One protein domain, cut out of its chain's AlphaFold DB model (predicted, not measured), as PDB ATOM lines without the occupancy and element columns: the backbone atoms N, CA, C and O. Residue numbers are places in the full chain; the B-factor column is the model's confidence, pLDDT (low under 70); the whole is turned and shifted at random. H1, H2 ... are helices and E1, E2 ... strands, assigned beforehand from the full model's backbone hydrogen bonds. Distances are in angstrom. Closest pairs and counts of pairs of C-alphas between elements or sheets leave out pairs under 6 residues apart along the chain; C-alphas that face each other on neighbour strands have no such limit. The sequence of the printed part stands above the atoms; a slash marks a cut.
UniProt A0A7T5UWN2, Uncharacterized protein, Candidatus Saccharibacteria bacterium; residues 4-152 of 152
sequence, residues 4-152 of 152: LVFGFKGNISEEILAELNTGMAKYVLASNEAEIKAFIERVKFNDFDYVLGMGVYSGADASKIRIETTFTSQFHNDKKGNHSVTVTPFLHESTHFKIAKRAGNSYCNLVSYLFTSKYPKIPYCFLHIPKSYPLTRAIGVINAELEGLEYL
ATOM      1  N   LEU A   4     210.079 208.174 187.222       97.12
ATOM      2  CA  LEU A   4     210.733 209.462 187.399       97.12
ATOM      3  C   LEU A   4     210.667 210.244 186.095       97.12
ATOM      4  O   LEU A   4     211.093 209.755 185.049       97.12
ATOM      5  N   VAL A   5     210.207 211.487 186.173       97.75
ATOM      6  CA  VAL A   5     210.237 212.426 185.058       97.75
ATOM      7  C   VAL A   5     211.089 213.627 185.428       97.75
ATOM      8  O   VAL A   5     210.943 214.194 186.514       97.75
ATOM      9  N   PHE A   6     211.969 214.049 184.526       98.12
ATOM     10  CA  PHE A   6     212.707 215.291 184.694       98.12
ATOM     11  C   PHE A   6     212.621 216.199 183.470       98.12
ATOM     12  O   PHE A   6     212.513 215.744 182.332       98.12
ATOM     13  N   GLY A   7     212.692 217.501 183.725       97.88
ATOM     14  CA  GLY A   7     212.736 218.556 182.719       97.88
ATOM     15  C   GLY A   7     213.783 219.607 183.071       97.88
ATOM     16  O   GLY A   7     214.448 219.525 184.103       97.88
ATOM     17  N   PHE A   8     213.927 220.612 182.216       97.81
ATOM     18  CA  PHE A   8     214.875 221.708 182.397       97.81
ATOM     19  C   PHE A   8     214.158 223.030 182.661       97.81
ATOM     20  O   PHE A   8     213.224 223.393 181.946       97.81
ATOM     21  N   LYS A   9     214.664 223.775 183.647       97.19
ATOM     22  CA  LYS A   9     214.156 225.085 184.054       97.19
ATOM     23  C   LYS A   9     214.157 226.088 182.898       97.19
ATOM     24  O   LYS A   9     215.128 226.181 182.140       97.19
ATOM     25  N   GLY A  10     213.106 226.897 182.821       94.12
ATOM     26  CA  GLY A  10     212.962 228.007 181.886       94.12
ATOM     27  C   GLY A  10     212.627 227.584 180.457       94.12
ATOM     28  O   GLY A  10     212.903 228.344 179.527       94.12
ATOM     29  N   ASN A  11     212.086 226.381 180.247       93.94
ATOM     30  CA  ASN A  11     211.593 225.962 178.936       93.94
ATOM     31  C   ASN A  11     210.351 225.061 179.031       93.94
ATOM     32  O   ASN A  11     209.952 224.649 180.114       93.94
ATOM     33  N   ILE A  12     209.793 224.710 177.866       95.06
ATOM     34  CA  ILE A  12     208.545 223.943 177.722       95.06
ATOM     35  C   ILE A  12     208.509 222.633 178.526       95.06
ATOM     36  O   ILE A  12     207.438 222.185 178.917       95.06
ATOM     37  N   SER A  13     209.658 222.007 178.797       96.88
ATOM     38  CA  SER A  13     209.700 220.779 179.598       96.88
ATOM     39  C   SER A  13     209.360 221.011 181.073       96.88
ATOM     40  O   SER A  13     208.785 220.117 181.684       96.88
ATOM     41  N   GLU A  14     209.659 222.186 181.636       97.12
ATOM     42  CA  GLU A  14     209.229 222.565 182.991       97.12
ATOM     43  C   GLU A  14     207.708 222.750 183.044       97.12
ATOM     44  O   GLU A  14     207.058 222.222 183.944       97.12
ATOM     45  N   GLU A  15     207.140 223.424 182.039       96.56
ATOM     46  CA  GLU A  15     205.691 223.639 181.917       96.56
ATOM     47  C   GLU A  15     204.938 222.312 181.766       96.56
ATOM     48  O   GLU A  15     203.951 222.077 182.455       96.56
ATOM     49  N   ILE A  16     205.436 221.399 180.922       96.75
ATOM     50  CA  ILE A  16     204.857 220.056 180.788       96.75
ATOM     51  C   ILE A  16     204.947 219.310 182.119       96.75
ATOM     52  O   ILE A  16     203.954 218.747 182.567       96.75
ATOM     53  N   LEU A  17     206.117 219.311 182.765       96.31
ATOM     54  CA  LEU A  17     206.340 218.581 184.012       96.31
ATOM     55  C   LEU A  17     205.361 219.011 185.115       96.31
ATOM     56  O   LEU A  17     204.874 218.154 185.858       96.31
ATOM     57  N   ALA A  18     205.050 220.307 185.209       95.50
ATOM     58  CA  ALA A  18     204.075 220.828 186.164       95.50
ATOM     59  C   ALA A  18     202.689 220.175 185.990       95.50
ATOM     60  O   ALA A  18     202.070 219.797 186.984       95.50
ATOM     61  N   GLU A  19     202.282 219.934 184.744       95.31
ATOM     62  CA  GLU A  19     200.942 219.468 184.354       95.31
ATOM     63  C   GLU A  19     200.817 217.941 184.169       95.31
ATOM     64  O   GLU A  19     199.713 217.424 184.005       95.31
ATOM     65  N   LEU A  20     201.923 217.181 184.185       92.62
ATOM     66  CA  LEU A  20     201.859 215.708 184.137       92.62
ATOM     67  C   LEU A  20     201.119 215.127 185.360       92.62
ATOM     68  O   LEU A  20     201.051 215.764 186.414       92.62
ATOM     69  N   ASN A  21     200.625 213.890 185.269       85.44
ATOM     70  CA  ASN A  21     199.895 213.241 186.372       85.44
ATOM     71  C   ASN A  21     200.668 213.245 187.715       85.44
ATOM     72  O   ASN A  21     201.899 213.164 187.769       85.44
ATOM     73  N   THR A  22     199.933 213.327 188.832       77.19
ATOM     74  CA  THR A  22     200.484 213.535 190.190       77.19
ATOM     75  C   THR A  22     201.203 212.324 190.790       77.19
ATOM     76  O   THR A  22     201.889 212.477 191.795       77.19
ATOM     77  N   GLY A  23     201.066 211.131 190.203       84.38
ATOM     78  CA  GLY A  23     201.689 209.895 190.700       84.38
ATOM     79  C   GLY A  23     203.185 209.742 190.387       84.38
ATOM     80  O   GLY A  23     203.805 208.790 190.846       84.38
ATOM     81  N   MET A  24     203.776 210.654 189.609       91.88
ATOM     82  CA  MET A  24     205.168 210.560 189.155       91.88
ATOM     83  C   MET A  24     206.124 211.366 190.040       91.88
ATOM     84  O   MET A  24     205.790 212.462 190.499       91.88
ATOM     85  N   ALA A  25     207.356 210.882 190.209       94.69
ATOM     86  CA  ALA A  25     208.414 211.680 190.823       94.69
ATOM     87  C   ALA A  25     208.953 212.692 189.804       94.69
ATOM     88  O   ALA A  25     209.505 212.308 188.775       94.69
ATOM     89  N   LYS A  26     208.800 213.988 190.085       96.19
ATOM     90  CA  LYS A  26     209.113 215.076 189.148       96.19
ATOM     91  C   LYS A  26     210.348 215.861 189.589       96.19
ATOM     92  O   LYS A  26     210.420 216.290 190.738       96.19
ATOM     93  N   TYR A  27     211.284 216.104 188.670       97.19
ATOM     94  CA  TYR A  27     212.489 216.903 188.922       97.19
ATOM     95  C   TYR A  27     212.698 217.989 187.861       97.19
ATOM     96  O   TYR A  27     212.755 217.711 186.668       97.19
ATOM     97  N   VAL A  28     212.878 219.233 188.299       97.62
ATOM     98  CA  VAL A  28     213.305 220.337 187.428       97.62
ATOM     99  C   VAL A  28     214.804 220.548 187.614       97.62
ATOM    100  O   VAL A  28     215.263 220.765 188.734       97.62
ATOM    101  N   LEU A  29     215.564 220.492 186.523       97.19
ATOM    102  CA  LEU A  29     217.014 220.684 186.509       97.19
ATOM    103  C   LEU A  29     217.370 222.071 185.980       97.19
ATOM    104  O   LEU A  29     216.825 222.503 184.960       97.19
ATOM    105  N   ALA A  30     218.333 222.763 186.589       95.94
ATOM    106  CA  ALA A  30     218.974 223.865 185.887       95.94
ATOM    107  C   ALA A  30     219.925 223.330 184.804       95.94
ATOM    108  O   ALA A  30     220.560 222.283 184.936       95.94
ATOM    109  N   SER A  31     220.064 224.103 183.730       93.94
ATOM    110  CA  SER A  31     220.976 223.826 182.618       93.94
ATOM    111  C   SER A  31     222.428 224.129 183.002       93.94
ATOM    112  O   SER A  31     223.036 225.061 182.477       93.94
ATOM    113  N   ASN A  32     222.977 223.390 183.967       94.75
ATOM    114  CA  ASN A  32     224.384 223.459 184.344       94.75
ATOM    115  C   ASN A  32     224.923 222.087 184.782       94.75
ATOM    116  O   ASN A  32     224.190 221.214 185.241       94.75
ATOM    117  N   GLU A  33     226.233 221.896 184.632       94.50
ATOM    118  CA  GLU A  33     226.885 220.605 184.868       94.50
ATOM    119  C   GLU A  33     226.880 220.187 186.346       94.50
ATOM    120  O   GLU A  33     226.730 219.002 186.644       94.50
ATOM    121  N   ALA A  34     227.018 221.139 187.274       95.69
ATOM    122  CA  ALA A  34     227.065 220.847 188.705       95.69
ATOM    123  C   ALA A  34     225.726 220.291 189.213       95.69
ATOM    124  O   ALA A  34     225.712 219.286 189.924       95.69
ATOM    125  N   GLU A  35     224.608 220.895 188.807       95.94
ATOM    126  CA  GLU A  35     223.273 220.407 189.158       95.94
ATOM    127  C   GLU A  35     222.955 219.068 188.510       95.94
ATOM    128  O   GLU A  35     222.441 218.184 189.192       95.94
ATOM    129  N   ILE A  36     223.315 218.872 187.240       97.25
ATOM    130  CA  ILE A  36     223.123 217.581 186.568       97.25
ATOM    131  C   ILE A  36     223.893 216.480 187.299       97.25
ATOM    132  O   ILE A  36     223.322 215.439 187.613       97.25
ATOM    133  N   LYS A  37     225.170 216.703 187.630       96.38
ATOM    134  CA  LYS A  37     225.956 215.726 188.399       96.38
ATOM    135  C   LYS A  37     225.335 215.471 189.769       96.38
ATOM    136  O   LYS A  37     225.187 214.320 190.165       96.38
ATOM    137  N   ALA A  38     224.921 216.521 190.475       96.25
ATOM    138  CA  ALA A  38     224.271 216.380 191.773       96.25
ATOM    139  C   ALA A  38     222.957 215.585 191.685       96.25
ATOM    140  O   ALA A  38     222.695 214.758 192.553       96.25
ATOM    141  N   PHE A  39     222.152 215.796 190.644       97.25
ATOM    142  CA  PHE A  39     220.941 215.024 190.374       97.25
ATOM    143  C   PHE A  39     221.257 213.537 190.171       97.25
ATOM    144  O   PHE A  39     220.659 212.692 190.839       97.25
ATOM    145  N   ILE A  40     222.255 213.226 189.336       97.31
ATOM    146  CA  ILE A  40     222.701 211.851 189.065       97.31
ATOM    147  C   ILE A  40     223.227 211.134 190.322       97.31
ATOM    148  O   ILE A  40     223.114 209.913 190.431       97.31
ATOM    149  N   GLU A  41     223.800 211.863 191.281       95.44
ATOM    150  CA  GLU A  41     224.290 211.283 192.538       95.44
ATOM    151  C   GLU A  41     223.224 211.176 193.636       95.44
ATOM    152  O   GLU A  41     223.270 210.250 194.444       95.44
ATOM    153  N   ARG A  42     222.276 212.118 193.708       92.69
ATOM    154  CA  ARG A  42     221.311 212.195 194.822       92.69
ATOM    155  C   ARG A  42     220.085 211.319 194.624       92.69
ATOM    156  O   ARG A  42     219.511 210.852 195.607       92.69
ATOM    157  N   VAL A  43     219.648 211.138 193.383       92.00
ATOM    158  CA  VAL A  43     218.437 210.373 193.097       92.00
ATOM    159  C   VAL A  43     218.735 208.880 193.188       92.00
ATOM    160  O   VAL A  43     219.654 208.357 192.558       92.00
ATOM    161  N   LYS A  44     217.917 208.167 193.965       92.44
ATOM    162  CA  LYS A  44     217.954 206.706 194.063       92.44
ATOM    163  C   LYS A  44     217.254 206.089 192.855       92.44
ATOM    164  O   LYS A  44     216.140 205.596 192.959       92.44
ATOM    165  N   PHE A  45     217.896 206.143 191.689       92.69
ATOM    166  CA  PHE A  45     217.262 205.717 190.435       92.69
ATOM    167  C   PHE A  45     216.764 204.266 190.446       92.69
ATOM    168  O   PHE A  45     215.779 203.968 189.790       92.69
ATOM    169  N   ASN A  46     217.388 203.390 191.236       89.06
ATOM    170  CA  ASN A  46     216.976 201.990 191.369       89.06
ATOM    171  C   ASN A  46     215.585 201.796 192.007       89.06
ATOM    172  O   ASN A  46     215.083 200.677 191.981       89.06
ATOM    173  N   ASP A  47     214.974 202.847 192.565       94.19
ATOM    174  CA  ASP A  47     213.609 202.808 193.110       94.19
ATOM    175  C   ASP A  47     212.532 203.056 192.020       94.19
ATOM    176  O   ASP A  47     211.331 203.036 192.315       94.19
ATOM    177  N   PHE A  48     212.950 203.310 190.770       95.56
ATOM    178  CA  PHE A  48     212.077 203.616 189.633       95.56
ATOM    179  C   PHE A  48     212.124 202.531 188.556       95.56
ATOM    180  O   PHE A  48     213.191 202.028 188.204       95.56
ATOM    181  N   ASP A  49     210.956 202.242 187.985       95.75
ATOM    182  CA  ASP A  49     210.781 201.292 186.884       95.75
ATOM    183  C   ASP A  49     211.134 201.937 185.533       95.75
ATOM    184  O   ASP A  49     211.670 201.283 184.642       95.75
ATOM    185  N   TYR A  50     210.861 203.241 185.394       96.88
ATOM    186  CA  TYR A  50     211.091 204.012 184.172       96.88
ATOM    187  C   TYR A  50     211.630 205.404 184.491       96.88
ATOM    188  O   TYR A  50     211.238 206.037 185.477       96.88
ATOM    189  N   VAL A  51     212.490 205.913 183.608       98.00
ATOM    190  CA  VAL A  51     212.991 207.290 183.674       98.00
ATOM    191  C   VAL A  51     212.732 208.015 182.357       98.00
ATOM    192  O   VAL A  51     213.222 207.616 181.299       98.00
ATOM    193  N   LEU A  52     211.995 209.120 182.434       98.19
ATOM    194  CA  LEU A  52     211.698 210.004 181.314       98.19
ATOM    195  C   LEU A  52     212.412 211.349 181.487       98.19
ATOM    196  O   LEU A  52     212.103 212.121 182.392       98.19
ATOM    197  N   GLY A  53     213.331 211.664 180.584       98.19
ATOM    198  CA  GLY A  53     213.864 213.014 180.437       98.19
ATOM    199  C   GLY A  53     213.094 213.813 179.393       98.19
ATOM    200  O   GLY A  53     212.664 213.268 178.376       98.19
ATOM    201  N   MET A  54     212.950 215.114 179.610       98.25
ATOM    202  CA  MET A  54     212.342 216.039 178.656       98.25
ATOM    203  C   MET A  54     213.215 217.278 178.476       98.25
ATOM    204  O   MET A  54     213.816 217.783 179.422       98.25
ATOM    205  N   GLY A  55     213.257 217.805 177.258       97.12
ATOM    206  CA  GLY A  55     213.957 219.043 176.940       97.12
ATOM    207  C   GLY A  55     213.393 219.712 175.694       97.12
ATOM    208  O   GLY A  55     212.624 219.124 174.937       97.12
ATOM    209  N   VAL A  56     213.791 220.961 175.463       95.50
ATOM    210  CA  VAL A  56     213.357 221.721 174.287       95.50
ATOM    211  C   VAL A  56     214.182 221.362 173.050       95.50
ATOM    212  O   VAL A  56     215.402 221.224 173.110       95.50
ATOM    213  N   TYR A  57     213.518 221.269 171.902       94.00
ATOM    214  CA  TYR A  57     214.134 221.158 170.588       94.00
ATOM    215  C   TYR A  57     213.978 222.467 169.812       94.00
ATOM    216  O   TYR A  57     212.870 222.972 169.619       94.00
ATOM    217  N   SER A  58     215.103 223.018 169.360       87.62
ATOM    218  CA  SER A  58     215.177 224.305 168.657       87.62
ATOM    219  C   SER A  58     215.412 224.180 167.148       87.62
ATOM    220  O   SER A  58     215.618 225.192 166.484       87.62
ATOM    221  N   GLY A  59     215.449 222.962 166.598       84.75
ATOM    222  CA  GLY A  59     215.651 222.763 165.162       84.75
ATOM    223  C   GLY A  59     214.389 223.036 164.337       84.75
ATOM    224  O   GLY A  59     213.286 223.119 164.871       84.75
ATOM    225  N   ALA A  60     214.557 223.140 163.016       78.38
ATOM    226  CA  ALA A  60     213.492 223.546 162.092       78.38
ATOM    227  C   ALA A  60     212.316 222.551 161.999       78.38
ATOM    228  O   ALA A  60     211.176 222.949 161.775       78.38
ATOM    229  N   ASP A  61     212.576 221.252 162.170       76.88
ATOM    230  CA  ASP A  61     211.546 220.213 162.073       76.88
ATOM    231  C   ASP A  61     210.750 220.065 163.381       76.88
ATOM    232  O   ASP A  61     211.087 219.257 164.253       76.88
ATOM    233  N   ALA A  62     209.682 220.852 163.490       81.38
ATOM    234  CA  ALA A  62     208.879 221.001 164.699       81.38
ATOM    235  C   ALA A  62     207.550 220.220 164.710       81.38
ATOM    236  O   ALA A  62     206.710 220.433 165.581       81.38
ATOM    237  N   SER A  63     207.334 219.322 163.747       88.38
ATOM    238  CA  SER A  63     206.035 218.654 163.560       88.38
ATOM    239  C   SER A  63     205.744 217.526 164.563       88.38
ATOM    240  O   SER A  63     204.584 217.174 164.777       88.38
ATOM    241  N   LYS A  64     206.788 216.958 165.181       95.06
ATOM    242  CA  LYS A  64     206.721 215.796 166.080       95.06
ATOM    243  C   LYS A  64     207.694 215.934 167.247       95.06
ATOM    244  O   LYS A  64     208.770 216.516 167.083       95.06
ATOM    245  N   ILE A  65     207.345 215.332 168.380       97.00
ATOM    246  CA  ILE A  65     208.244 215.180 169.527       97.00
ATOM    247  C   ILE A  65     209.294 214.112 169.179       97.00
ATOM    248  O   ILE A  65     208.978 213.074 168.595       97.00
ATOM    249  N   ARG A  66     210.563 214.384 169.479       97.00
ATOM    250  CA  ARG A  66     211.685 213.489 169.158       97.00
ATOM    251  C   ARG A  66     211.991 212.581 170.340       97.00
ATOM    252  O   ARG A  66     212.200 213.088 171.434       97.00
ATOM    253  N   ILE A  67     212.096 211.280 170.099       97.50
ATOM    254  CA  ILE A  67     212.642 210.302 171.042       97.50
ATOM    255  C   ILE A  67     214.124 210.134 170.705       97.50
ATOM    256  O   ILE A  67     214.462 209.588 169.654       97.50
ATOM    257  N   GLU A  68     215.011 210.637 171.558       96.75
ATOM    258  CA  GLU A  68     216.456 210.540 171.338       96.75
ATOM    259  C   GLU A  68     216.990 209.184 171.819       96.75
ATOM    260  O   GLU A  68     216.723 208.776 172.949       96.75
ATOM    261  N   THR A  69     217.756 208.489 170.972       97.00
ATOM    262  CA  THR A  69     218.215 207.116 171.262       97.00
ATOM    263  C   THR A  69     219.714 206.966 171.455       97.00
ATOM    264  O   THR A  69     220.130 205.969 172.037       97.00
ATOM    265  N   THR A  70     220.539 207.928 171.026       96.31
ATOM    266  CA  THR A  70     221.989 207.896 171.276       96.31
ATOM    267  C   THR A  70     222.469 209.179 171.935       96.31
ATOM    268  O   THR A  70     222.226 210.290 171.450       96.31
ATOM    269  N   PHE A  71     223.233 208.996 173.009       95.75
ATOM    270  CA  PHE A  71     223.860 210.048 173.802       95.75
ATOM    271  C   PHE A  71     225.368 209.843 173.810       95.75
ATOM    272  O   PHE A  71     225.843 208.709 173.768       95.75
ATOM    273  N   THR A  72     226.137 210.923 173.840       93.88
ATOM    274  CA  THR A  72     227.597 210.863 173.734       93.88
ATOM    275  C   THR A  72     228.270 211.480 174.950       93.88
ATOM    276  O   THR A  72     227.725 212.382 175.582       93.88
ATOM    277  N   SER A  73     229.503 211.062 175.238       91.88
ATOM    278  CA  SER A  73     230.356 211.732 176.226       91.88
ATOM    279  C   SER A  73     230.826 213.114 175.764       91.88
ATOM    280  O   SER A  73     231.541 213.801 176.491       91.88
ATOM    281  N   GLN A  74     230.459 213.521 174.546       87.12
ATOM    282  CA  GLN A  74     230.807 214.810 173.987       87.12
ATOM    283  C   GLN A  74     229.854 215.885 174.506       87.12
ATOM    284  O   GLN A  74     228.650 215.853 174.256       87.12
ATOM    285  N   PHE A  75     230.401 216.876 175.199       84.44
ATOM    286  CA  PHE A  75     229.633 218.002 175.708       84.44
ATOM    287  C   PHE A  75     230.243 219.321 175.219       84.44
ATOM    288  O   PHE A  75     231.451 219.540 175.313       84.44
ATOM    289  N   HIS A  76     229.405 220.193 174.649       80.44
ATOM    290  CA  HIS A  76     229.817 221.441 173.997       80.44
ATOM    291  C   HIS A  76     230.919 221.219 172.931       80.44
ATOM    292  O   HIS A  76     230.817 220.315 172.096       80.44
ATOM    293  N   ASN A  77     231.947 222.073 172.927       73.00
ATOM    294  CA  ASN A  77     233.071 222.046 171.992       73.00
ATOM    295  C   ASN A  77     234.200 221.114 172.449       73.00
ATOM    296  O   ASN A  77     235.266 221.116 171.827       73.00
ATOM    297  N   ASP A  78     234.006 220.338 173.520       70.56
ATOM    298  CA  ASP A  78     235.021 219.380 173.930       70.56
ATOM    299  C   ASP A  78     235.112 218.269 172.877       70.56
ATOM    300  O   ASP A  78     234.151 217.553 172.598       70.56
ATOM    301  N   LYS A  79     236.272 218.159 172.231       62.19
ATOM    302  CA  LYS A  79     236.548 217.141 171.209       62.19
ATOM    303  C   LYS A  79     237.016 215.815 171.815       62.19
ATOM    304  O   LYS A  79     237.261 214.880 171.064       62.19
ATOM    305  N   LYS A  80     237.157 215.728 173.143       63.94
ATOM    306  CA  LYS A  80     237.626 214.522 173.846       63.94
ATOM    307  C   LYS A  80     236.532 213.469 174.075       63.94
ATOM    308  O   LYS A  80     236.820 212.401 174.609       63.94
ATOM    309  N   GLY A  81     235.279 213.768 173.726       63.97
ATOM    310  CA  GLY A  81     234.166 212.837 173.879       63.97
ATOM    311  C   GLY A  81     234.027 211.880 172.694       63.97
ATOM    312  O   GLY A  81     233.542 212.286 171.642       63.97
ATOM    313  N   ASN A  82     234.411 210.612 172.875       80.25
ATOM    314  CA  ASN A  82     234.396 209.593 171.811       80.25
ATOM    315  C   ASN A  82     233.393 208.464 172.083       80.25
ATOM    316  O   ASN A  82     233.190 207.597 171.234       80.25
ATOM    317  N   HIS A  83     232.821 208.425 173.287       90.19
ATOM    318  CA  HIS A  83     231.968 207.333 173.730       90.19
ATOM    319  C   HIS A  83     230.509 207.678 173.466       90.19
ATOM    320  O   HIS A  83     230.096 208.831 173.596       90.19
ATOM    321  N   SER A  84     229.724 206.672 173.104       93.62
ATOM    322  CA  SER A  84     228.288 206.806 172.908       93.62
ATOM    323  C   SER A  84     227.545 205.661 173.569       93.62
ATOM    324  O   SER A  84     227.988 204.516 173.485       93.62
ATOM    325  N   VAL A  85     226.397 205.975 174.155       94.75
ATOM    326  CA  VAL A  85     225.438 205.010 174.681       94.75
ATOM    327  C   VAL A  85     224.183 205.097 173.829       94.75
ATOM    328  O   VAL A  85     223.649 206.187 173.623       94.75
ATOM    329  N   THR A  86     223.734 203.950 173.326       96.44
ATOM    330  CA  THR A  86     222.453 203.819 172.632       96.44
ATOM    331  C   THR A  86     221.485 203.081 173.538       96.44
ATOM    332  O   THR A  86     221.835 202.033 174.078       96.44
ATOM    333  N   VAL A  87     220.279 203.616 173.688       95.56
ATOM    334  CA  VAL A  87     219.210 203.011 174.485       95.56
ATOM    335  C   VAL A  87     218.094 202.493 173.590       95.56
ATOM    336  O   VAL A  87     217.828 203.053 172.524       95.56
ATOM    337  N   THR A  88     217.414 201.450 174.055       96.31
ATOM    338  CA  THR A  88     216.102 201.065 173.532       96.31
ATOM    339  C   THR A  88     215.055 201.873 174.297       96.31
ATOM    340  O   THR A  88     214.895 201.634 175.495       96.31
ATOM    341  N   PRO A  89     214.383 202.851 173.662       96.69
ATOM    342  CA  PRO A  89     213.373 203.643 174.345       96.69
ATOM    343  C   PRO A  89     212.152 202.778 174.675       96.69
ATOM    344  O   PRO A  89     211.766 201.921 173.882       96.69
ATOM    345  N   PHE A  90     211.544 203.015 175.839       96.06
ATOM    346  CA  PHE A  90     210.268 202.391 176.209       96.06
ATOM    347  C   PHE A  90     209.054 203.057 175.537       96.06
ATOM    348  O   PHE A  90     207.992 202.454 175.481       96.06
ATOM    349  N   LEU A  91     209.203 204.283 175.024       95.62
ATOM    350  CA  LEU A  91     208.221 204.929 174.153       95.62
ATOM    351  C   LEU A  91     208.533 204.608 172.690       95.62
ATOM    352  O   LEU A  91     209.699 204.497 172.296       95.62
ATOM    353  N   HIS A  92     207.490 204.505 171.872       94.62
ATOM    354  CA  HIS A  92     207.592 204.076 170.479       94.62
ATOM    355  C   HIS A  92     207.267 205.204 169.492       94.62
ATOM    356  O   HIS A  92     206.684 206.230 169.845       94.62
ATOM    357  N   GLU A  93     207.668 205.038 168.227       95.44
ATOM    358  CA  GLU A  93     207.250 205.971 167.177       95.44
ATOM    359  C   GLU A  93     205.738 205.956 166.999       95.44
ATOM    360  O   GLU A  93     205.095 204.911 167.051       95.44
ATOM    361  N   SER A  94     205.180 207.130 166.717       95.06
ATOM    362  CA  SER A  94     203.747 207.282 166.509       95.06
ATOM    363  C   SER A  94     203.447 208.423 165.533       95.06
ATOM    364  O   SER A  94     204.317 208.996 164.858       95.06
ATOM    365  N   THR A  95     202.176 208.795 165.433       94.69
ATOM    366  CA  THR A  95     201.776 210.024 164.738       94.69
ATOM    367  C   THR A  95     202.325 211.275 165.436       94.69
ATOM    368  O   THR A  95     202.516 212.294 164.768       94.69
ATOM    369  N   HIS A  96     202.655 211.195 166.731       95.69
ATOM    370  CA  HIS A  96     203.154 212.308 167.543       95.69
ATOM    371  C   HIS A  96     204.654 212.230 167.854       95.69
ATOM    372  O   HIS A  96     205.290 213.281 167.990       95.69
ATOM    373  N   PHE A  97     205.220 211.021 167.906       96.75
ATOM    374  CA  PHE A  97     206.639 210.779 168.159       96.75
ATOM    375  C   PHE A  97     207.413 210.347 166.911       96.75
ATOM    376  O   PHE A  97     206.861 209.756 165.983       96.75
ATOM    377  N   LYS A  98     208.719 210.619 166.895       96.25
ATOM    378  CA  LYS A  98     209.676 210.061 165.924       96.25
ATOM    379  C   LYS A  98     211.006 209.747 166.601       96.25
ATOM    380  O   LYS A  98     211.414 210.499 167.489       96.25
ATOM    381  N   ILE A  99     211.709 208.712 166.154       96.44
ATOM    382  CA  ILE A  99     213.067 208.427 166.616       96.44
ATOM    383  C   ILE A  99     214.032 209.459 166.043       96.44
ATOM    384  O   ILE A  99     214.041 209.789 164.854       96.44
ATOM    385  N   ALA A 100     214.906 209.935 166.913       94.19
ATOM    386  CA  ALA A 100     216.041 210.759 166.588       94.19
ATOM    387  C   ALA A 100     217.316 210.088 167.105       94.19
ATOM    388  O   ALA A 100     217.426 209.703 168.264       94.19
ATOM    389  N   LYS A 101     218.305 209.926 166.224       89.31
ATOM    390  CA  LYS A 101     219.516 209.174 166.567       89.31
ATOM    391  C   LYS A 101     220.489 209.939 167.461       89.31
ATOM    392  O   LYS A 101     221.413 209.316 167.943       89.31
ATOM    393  N   ARG A 102     220.392 211.262 167.620       85.50
ATOM    394  CA  ARG A 102     221.398 212.050 168.355       85.50
ATOM    395  C   ARG A 102     220.798 213.319 168.955       85.50
ATOM    396  O   ARG A 102     220.319 214.178 168.212       85.50
ATOM    397  N   ALA A 103     220.999 213.484 170.264       81.88
ATOM    398  CA  ALA A 103     220.539 214.631 171.050       81.88
ATOM    399  C   ALA A 103     221.391 215.917 170.891       81.88
ATOM    400  O   ALA A 103     221.048 216.958 171.454       81.88
ATOM    401  N   GLY A 104     222.484 215.880 170.116       85.56
ATOM    402  CA  GLY A 104     223.433 216.996 169.969       85.56
ATOM    403  C   GLY A 104     224.382 217.138 171.168       85.56
ATOM    404  O   GLY A 104     224.475 216.236 171.988       85.56
ATOM    405  N   ASN A 105     225.087 218.270 171.283       87.38
ATOM    406  CA  ASN A 105     226.098 218.507 172.332       87.38
ATOM    407  C   ASN A 105     225.586 219.476 173.418       87.38
ATOM    408  O   ASN A 105     226.234 220.478 173.716       87.38
ATOM    409  N   SER A 106     224.399 219.212 173.970       92.50
ATOM    410  CA  SER A 106     223.695 220.077 174.935       92.50
ATOM    411  C   SER A 106     223.631 219.472 176.345       92.50
ATOM    412  O   SER A 106     224.073 218.346 176.577       92.50
ATOM    413  N   TYR A 107     223.048 220.202 177.304       95.69
ATOM    414  CA  TYR A 107     222.799 219.681 178.654       95.69
ATOM    415  C   TYR A 107     221.860 218.463 178.655       95.69
ATOM    416  O   TYR A 107     222.041 217.567 179.476       95.69
ATOM    417  N   CYS A 108     220.934 218.376 177.690       96.06
ATOM    418  CA  CYS A 108     220.104 217.192 177.449       96.06
ATOM    419  C   CYS A 108     220.960 215.951 177.156       96.06
ATOM    420  O   CYS A 108     220.708 214.872 177.693       96.06
ATOM    421  N   ASN A 109     222.001 216.110 176.329       95.69
ATOM    422  CA  ASN A 109     222.941 215.034 176.034       95.69
ATOM    423  C   ASN A 109     223.771 214.662 177.266       95.69
ATOM    424  O   ASN A 109     223.906 213.481 177.562       95.69
ATOM    425  N   LEU A 110     224.263 215.657 178.013       95.69
ATOM    426  CA  LEU A 110     225.066 215.421 179.212       95.69
ATOM    427  C   LEU A 110     224.316 214.592 180.262       95.69
ATOM    428  O   LEU A 110     224.829 213.561 180.694       95.69
ATOM    429  N   VAL A 111     223.107 215.010 180.658       97.56
ATOM    430  CA  VAL A 111     222.328 214.271 181.669       97.56
ATOM    431  C   VAL A 111     221.990 212.863 181.188       97.56
ATOM    432  O   VAL A 111     222.148 211.906 181.941       97.56
ATOM    433  N   SER A 112     221.615 212.722 179.913       97.75
ATOM    434  CA  SER A 112     221.253 211.429 179.334       97.75
ATOM    435  C   SER A 112     222.448 210.487 179.257       97.75
ATOM    436  O   SER A 112     222.333 209.319 179.618       97.75
ATOM    437  N   TYR A 113     223.619 210.980 178.845       97.00
ATOM    438  CA  TYR A 113     224.838 210.179 178.801       97.00
ATOM    439  C   TYR A 113     225.263 209.727 180.202       97.00
ATOM    440  O   TYR A 113     225.546 208.545 180.400       97.00
ATOM    441  N   LEU A 114     225.269 210.639 181.185       96.75
ATOM    442  CA  LEU A 114     225.641 210.310 182.564       96.75
ATOM    443  C   LEU A 114     224.676 209.290 183.179       96.75
ATOM    444  O   LEU A 114     225.127 208.300 183.755       96.75
ATOM    445  N   PHE A 115     223.367 209.497 183.011       97.75
ATOM    446  CA  PHE A 115     222.342 208.582 183.507       97.75
ATOM    447  C   PHE A 115     222.470 207.194 182.874       97.75
ATOM    448  O   PHE A 115     222.631 206.207 183.586       97.75
ATOM    449  N   THR A 116     222.456 207.117 181.542       97.06
ATOM    450  CA  THR A 116     222.433 205.831 180.824       97.06
ATOM    451  C   THR A 116     223.737 205.051 180.976       97.06
ATOM    452  O   THR A 116     223.715 203.823 180.971       97.06
ATOM    453  N   SER A 117     224.866 205.735 181.191       96.25
ATOM    454  CA  SER A 117     226.139 205.076 181.506       96.25
ATOM    455  C   SER A 117     226.157 204.491 182.922       96.25
ATOM    456  O   SER A 117     226.719 203.417 183.130       96.25
ATOM    457  N   LYS A 118     225.565 205.186 183.903       96.62
ATOM    458  CA  LYS A 118     225.569 204.777 185.316       96.62
ATOM    459  C   LYS A 118     224.463 203.770 185.648       96.62
ATOM    460  O   LYS A 118     224.677 202.880 186.469       96.62
ATOM    461  N   TYR A 119     223.312 203.876 184.987       96.56
ATOM    462  CA  TYR A 119     222.117 203.064 185.234       96.56
ATOM    463  C   TYR A 119     221.604 202.367 183.958       96.56
ATOM    464  O   TYR A 119     220.436 202.509 183.601       96.56
ATOM    465  N   PRO A 120     222.434 201.563 183.263       95.81
ATOM    466  CA  PRO A 120     222.102 201.014 181.942       95.81
ATOM    467  C   PRO A 120     220.947 200.000 181.937       95.81
ATOM    468  O   PRO A 120     220.479 199.611 180.873       95.81
ATOM    469  N   LYS A 121     220.517 199.523 183.112       96.06
ATOM    470  CA  LYS A 121     219.433 198.542 183.257       96.06
ATOM    471  C   LYS A 121     218.053 199.178 183.421       96.06
ATOM    472  O   LYS A 121     217.070 198.453 183.354       96.06
ATOM    473  N   ILE A 122     217.985 200.486 183.670       96.38
ATOM    474  CA  ILE A 122     216.719 201.184 183.891       96.38
ATOM    475  C   ILE A 122     216.181 201.650 182.531       96.38
ATOM    476  O   ILE A 122     216.887 202.386 181.834       96.38
ATOM    477  N   PRO A 123     214.959 201.248 182.139       97.12
ATOM    478  CA  PRO A 123     214.291 201.758 180.948       97.12
ATOM    479  C   PRO A 123     214.300 203.288 180.879       97.12
ATOM    480  O   PRO A 123     213.903 203.981 181.820       97.12
ATOM    481  N   TYR A 124     214.740 203.821 179.738       97.94
ATOM    482  CA  TYR A 124     214.989 205.248 179.569       97.94
ATOM    483  C   TYR A 124     214.423 205.796 178.265       97.94
ATOM    484  O   TYR A 124     214.623 205.208 177.204       97.94
ATOM    485  N   CYS A 125     213.805 206.975 178.337       98.00
ATOM    486  CA  CYS A 125     213.483 207.800 177.178       98.00
ATOM    487  C   CYS A 125     213.937 209.235 177.413       98.00
ATOM    488  O   CYS A 125     213.808 209.761 178.517       98.00
ATOM    489  N   PHE A 126     214.381 209.900 176.348       98.25
ATOM    490  CA  PHE A 126     214.541 211.347 176.349       98.25
ATOM    491  C   PHE A 126     213.710 211.976 175.233       98.25
ATOM    492  O   PHE A 126     213.904 211.659 174.056       98.25
ATOM    493  N   LEU A 127     212.801 212.876 175.605       98.06
ATOM    494  CA  LEU A 127     211.920 213.585 174.690       98.06
ATOM    495  C   LEU A 127     212.423 215.000 174.423       98.06
ATOM    496  O   LEU A 127     212.478 215.852 175.309       98.06
ATOM    497  N   HIS A 128     212.725 215.270 173.163       97.31
ATOM    498  CA  HIS A 128     213.002 216.604 172.659       97.31
ATOM    499  C   HIS A 128     211.717 217.191 172.056       97.31
ATOM    500  O   HIS A 128     211.299 216.815 170.955       97.31
ATOM    501  N   ILE A 129     211.079 218.106 172.787       97.25
ATOM    502  CA  ILE A 129     209.815 218.746 172.410       97.25
ATOM    503  C   ILE A 129     210.111 220.030 171.624       97.25
ATOM    504  O   ILE A 129     210.772 220.927 172.158       97.25
ATOM    505  N   PRO A 130     209.647 220.166 170.368       95.62
ATOM    506  CA  PRO A 130     209.844 221.393 169.606       95.62
ATOM    507  C   PRO A 130     209.290 222.619 170.332       95.62
ATOM    508  O   PRO A 130     208.179 222.574 170.853       95.62
ATOM    509  N   LYS A 131     210.024 223.738 170.317       91.62
ATOM    510  CA  LYS A 131     209.591 224.983 170.985       91.62
ATOM    511  C   LYS A 131     208.215 225.482 170.515       91.62
ATOM    512  O   LYS A 131     207.503 226.116 171.280       91.62
ATOM    513  N   SER A 132     207.858 225.223 169.258       91.38
ATOM    514  CA  SER A 132     206.564 225.595 168.672       91.38
ATOM    515  C   SER A 132     205.490 224.508 168.791       91.38
ATOM    516  O   SER A 132     204.384 224.700 168.286       91.38
ATOM    517  N   TYR A 133     205.788 223.366 169.418       94.62
ATOM    518  CA  TYR A 133     204.794 222.319 169.624       94.62
ATOM    519  C   TYR A 133     203.751 222.804 170.644       94.62
ATOM    520  O   TYR A 133     204.144 223.291 171.705       94.62
ATOM    521  N   PRO A 134     202.435 222.693 170.370       94.75
ATOM    522  CA  PRO A 134     201.421 223.184 171.300       94.75
ATOM    523  C   PRO A 134     201.526 222.492 172.664       94.75
ATOM    524  O   PRO A 134     201.450 221.264 172.733       94.75
ATOM    525  N   LEU A 135     201.669 223.274 173.738       95.56
ATOM    526  CA  LEU A 135     201.881 222.770 175.101       95.56
ATOM    527  C   LEU A 135     200.797 221.771 175.530       95.56
ATOM    528  O   LEU A 135     201.108 220.654 175.930       95.56
ATOM    529  N   THR A 136     199.523 222.134 175.362       95.94
ATOM    530  CA  THR A 136     198.377 221.272 175.709       95.94
ATOM    531  C   THR A 136     198.397 219.948 174.950       95.94
ATOM    532  O   THR A 136     198.090 218.898 175.513       95.94
ATOM    533  N   ARG A 137     198.822 219.972 173.681       95.94
ATOM    534  CA  ARG A 137     198.990 218.761 172.873       95.94
ATOM    535  C   ARG A 137     200.162 217.917 173.370       95.94
ATOM    536  O   ARG A 137     200.031 216.700 173.393       95.94
ATOM    537  N   ALA A 138     201.285 218.531 173.748       96.69
ATOM    538  CA  ALA A 138     202.428 217.802 174.302       96.69
ATOM    539  C   ALA A 138     202.046 217.074 175.595       96.69
ATOM    540  O   ALA A 138     202.308 215.881 175.706       96.69
ATOM    541  N   ILE A 139     201.372 217.766 176.521       96.75
ATOM    542  CA  ILE A 139     200.898 217.190 177.788       96.75
ATOM    543  C   ILE A 139     199.971 216.001 177.525       96.75
ATOM    544  O   ILE A 139     200.217 214.915 178.039       96.75
ATOM    545  N   GLY A 140     198.945 216.183 176.683       96.06
ATOM    546  CA  GLY A 140     197.968 215.129 176.398       96.06
ATOM    547  C   GLY A 140     198.591 213.878 175.776       96.06
ATOM    548  O   GLY A 140     198.271 212.769 176.186       96.06
ATOM    549  N   VAL A 141     199.519 214.050 174.827       95.94
ATOM    550  CA  VAL A 141     200.230 212.922 174.203       95.94
ATOM    551  C   VAL A 141     201.127 212.210 175.216       95.94
ATOM    552  O   VAL A 141     201.105 210.988 175.283       95.94
ATOM    553  N   ILE A 142     201.912 212.953 176.002       96.38
ATOM    554  CA  ILE A 142     202.859 212.356 176.953       96.38
ATOM    555  C   ILE A 142     202.114 211.623 178.077       96.38
ATOM    556  O   ILE A 142     202.489 210.499 178.391       96.38
ATOM    557  N   ASN A 143     201.050 212.201 178.646       94.81
ATOM    558  CA  ASN A 143     200.248 211.522 179.673       94.81
ATOM    559  C   ASN A 143     199.625 210.225 179.139       94.81
ATOM    560  O   ASN A 143     199.781 209.193 179.779       94.81
ATOM    561  N   ALA A 144     198.998 210.254 177.955       93.81
ATOM    562  CA  ALA A 144     198.363 209.065 177.379       93.81
ATOM    563  C   ALA A 144     199.354 207.902 177.191       93.81
ATOM    564  O   ALA A 144     199.023 206.740 177.415       93.81
ATOM    565  N   GLU A 145     200.587 208.216 176.803       93.94
ATOM    566  CA  GLU A 145     201.625 207.213 176.560       93.94
ATOM    567  C   GLU A 145     202.217 206.678 177.867       93.94
ATOM    568  O   GLU A 145     202.507 205.490 177.965       93.94
ATOM    569  N   LEU A 146     202.336 207.519 178.900       92.69
ATOM    570  CA  LEU A 146     202.760 207.084 180.232       92.69
ATOM    571  C   LEU A 146     201.686 206.258 180.955       92.69
ATOM    572  O   LEU A 146     202.035 205.302 181.639       92.69
ATOM    573  N   GLU A 147     200.404 206.580 180.779       90.25
ATOM    574  CA  GLU A 147     199.278 205.773 181.278       90.25
ATOM    575  C   GLU A 147     199.230 204.401 180.593       90.25
ATOM    576  O   GLU A 147     198.981 203.389 181.241       90.25
ATOM    577  N   GLY A 148     199.551 204.340 179.296       87.06
ATOM    578  CA  GLY A 148     199.652 203.084 178.550       87.06
ATOM    579  C   GLY A 148     200.676 202.096 179.124       87.06
ATOM    580  O   GLY A 148     200.496 200.888 178.976       87.06
ATOM    581  N   LEU A 149     201.710 202.584 179.819       86.31
ATOM    582  CA  LEU A 149     202.713 201.735 180.471       86.31
ATOM    583  C   LEU A 149     202.170 201.001 181.704       86.31
ATOM    584  O   LEU A 149     202.734 199.980 182.077       86.31
ATOM    585  N   GLU A 150     201.081 201.471 182.328       74.25
ATOM    586  CA  GLU A 150     200.478 200.783 183.485       74.25
ATOM    587  C   GLU A 150     199.840 199.437 183.103       74.25
ATOM    588  O   GLU A 150     199.541 198.623 183.977       74.25
ATOM    589  N   TYR A 151     199.642 199.205 181.804       66.31
ATOM    590  CA  TYR A 151     198.984 198.022 181.253       66.31
ATOM    591  C   TYR A 151     199.955 197.012 180.611       66.31
ATOM    592  O   TYR A 151     199.489 196.060 179.978       66.31
ATOM    593  N   LEU A 152     201.273 197.217 180.749       57.59
ATOM    594  CA  LEU A 152     202.342 196.322 180.270       57.59
ATOM    595  C   LEU A 152     202.911 195.462 181.405       57.59
ATOM    596  O   LEU A 152     203.216 194.280 181.122       57.59
TER     597      LEU A 152
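What this domain is: This is residues 4 to 152 of the 152 residues of an uncharacterized protein of Candidatus Saccharibacteria bacterium (UniProt A0A7T5UWN2). Picture one strongly twisted sheet of six strands running through the middle of the domain, with H1 and H4 over one face and H3 over the other, three layers in all. On that other face H3 is packed between H2 on one side and a small hairpin, E5 and E6, on the other, and E5 continues from the sheet's strand E4 after a break of one residue. The printed part has 149 residues with four named helices and eight named strands, in the order E1 H1 E2 H2 E3 E4 E5 E6 E7 H3 E8 H4; the class is mixed, helices and strands. The large sheet is mixed and runs E2 E1 E3 E8 E4 E7. The whole is compact, with a radius of gyration of the C-alphas of 14.2 A, and rounded, spanning 39 by 37 by 27 A.

Where its parts are: Find C-alpha 4 at (210.733, 209.462, 187.399); from there E1 runs to residue 8. H1, residues 12 to 19, comes next, then E2, residues 25 to 29, and H2, residues 33 to 42, 14.2 A long. E3, residues 50 to 57, is the longest strand at 22.1 A, from C-alpha 50 at (211.091, 204.012, 184.172). Then read E4 at residues 65 to 68, E5 at 70 to 72, E6 at 84 to 86 and E7 at 97 to 100. H3, residues 107 to 118, is 16.6 A long, and E8, residues 124 to 130, is 19.7 A long. Last comes H4, residues 135 to 151, 25.7 A long, ending at C-alpha 151 at (198.984, 198.022, 181.253).

How they stand to each other: Start at E1, which is parallel to E2 at 22 degrees, with N 5 and O 25 2.8 A apart, and parallel to E3 at 18 degrees, with N 52 and O 4 2.8 A apart. E1, H1, E2 form a strand-helix-strand unit, two parallel neighbour strands with a helix between them in the chain; its crossover is right-handed. E2, H2, E3 form a split unit, with E1 between its two strands, also right-handed. E8 is parallel to E3, N 53 to O 125 being 2.8 A, and antiparallel to E4, N 128 to O 66 being 2.8 A. E4 is parallel to the edge strand E7, with N 100 and O 67 at 2.8 A. E4 runs on into E5 across one residue at 59 degrees, and in the hairpin of E5 and E6 look for N 85 and O 71 at 2.8 A. H1 is on the sheet at a height of 7.4 A, over E1 and only just over E3, with 3 of its C-alphas there. H4 is on the same face, only just over E8, with 3 of its C-alphas there, at a height of 9.2 A. H3 is on the opposite face, over E3 at a height of 9.7 A, along the strands at 11 degrees on the local plane. H1 touches H4 through residues 135 to 139 alone of H4, closest at the C-alphas of Ile 16 and Ile 139, 5.7 A. H2 only grazes the sheet with residues 35 to 39; it touches H3, closest at the C-alphas of Ile 36 and Val 111, 6.0 A, the same way at a shallow tilt of 33 degrees, only just short of steep. The closest C-alphas of E5 and H3 are those of Phe 71 and Tyr 113, 5.1 A. Every O i to N i+4 pair is within hydrogen-bond range in H2 and H3, against 3 of 4 in H1 and 10 of 13 in H4.

The domain as a whole: The two C-alphas farthest apart are those of Lys 79 and Tyr 151, 43.3 A. The printed part has no cut, and its one long link joins E5 to E6 with 11 residues. Mean pLDDT of the printed part is 92.5; look for values under 70 at residues 79 to 81 and 151 to 152.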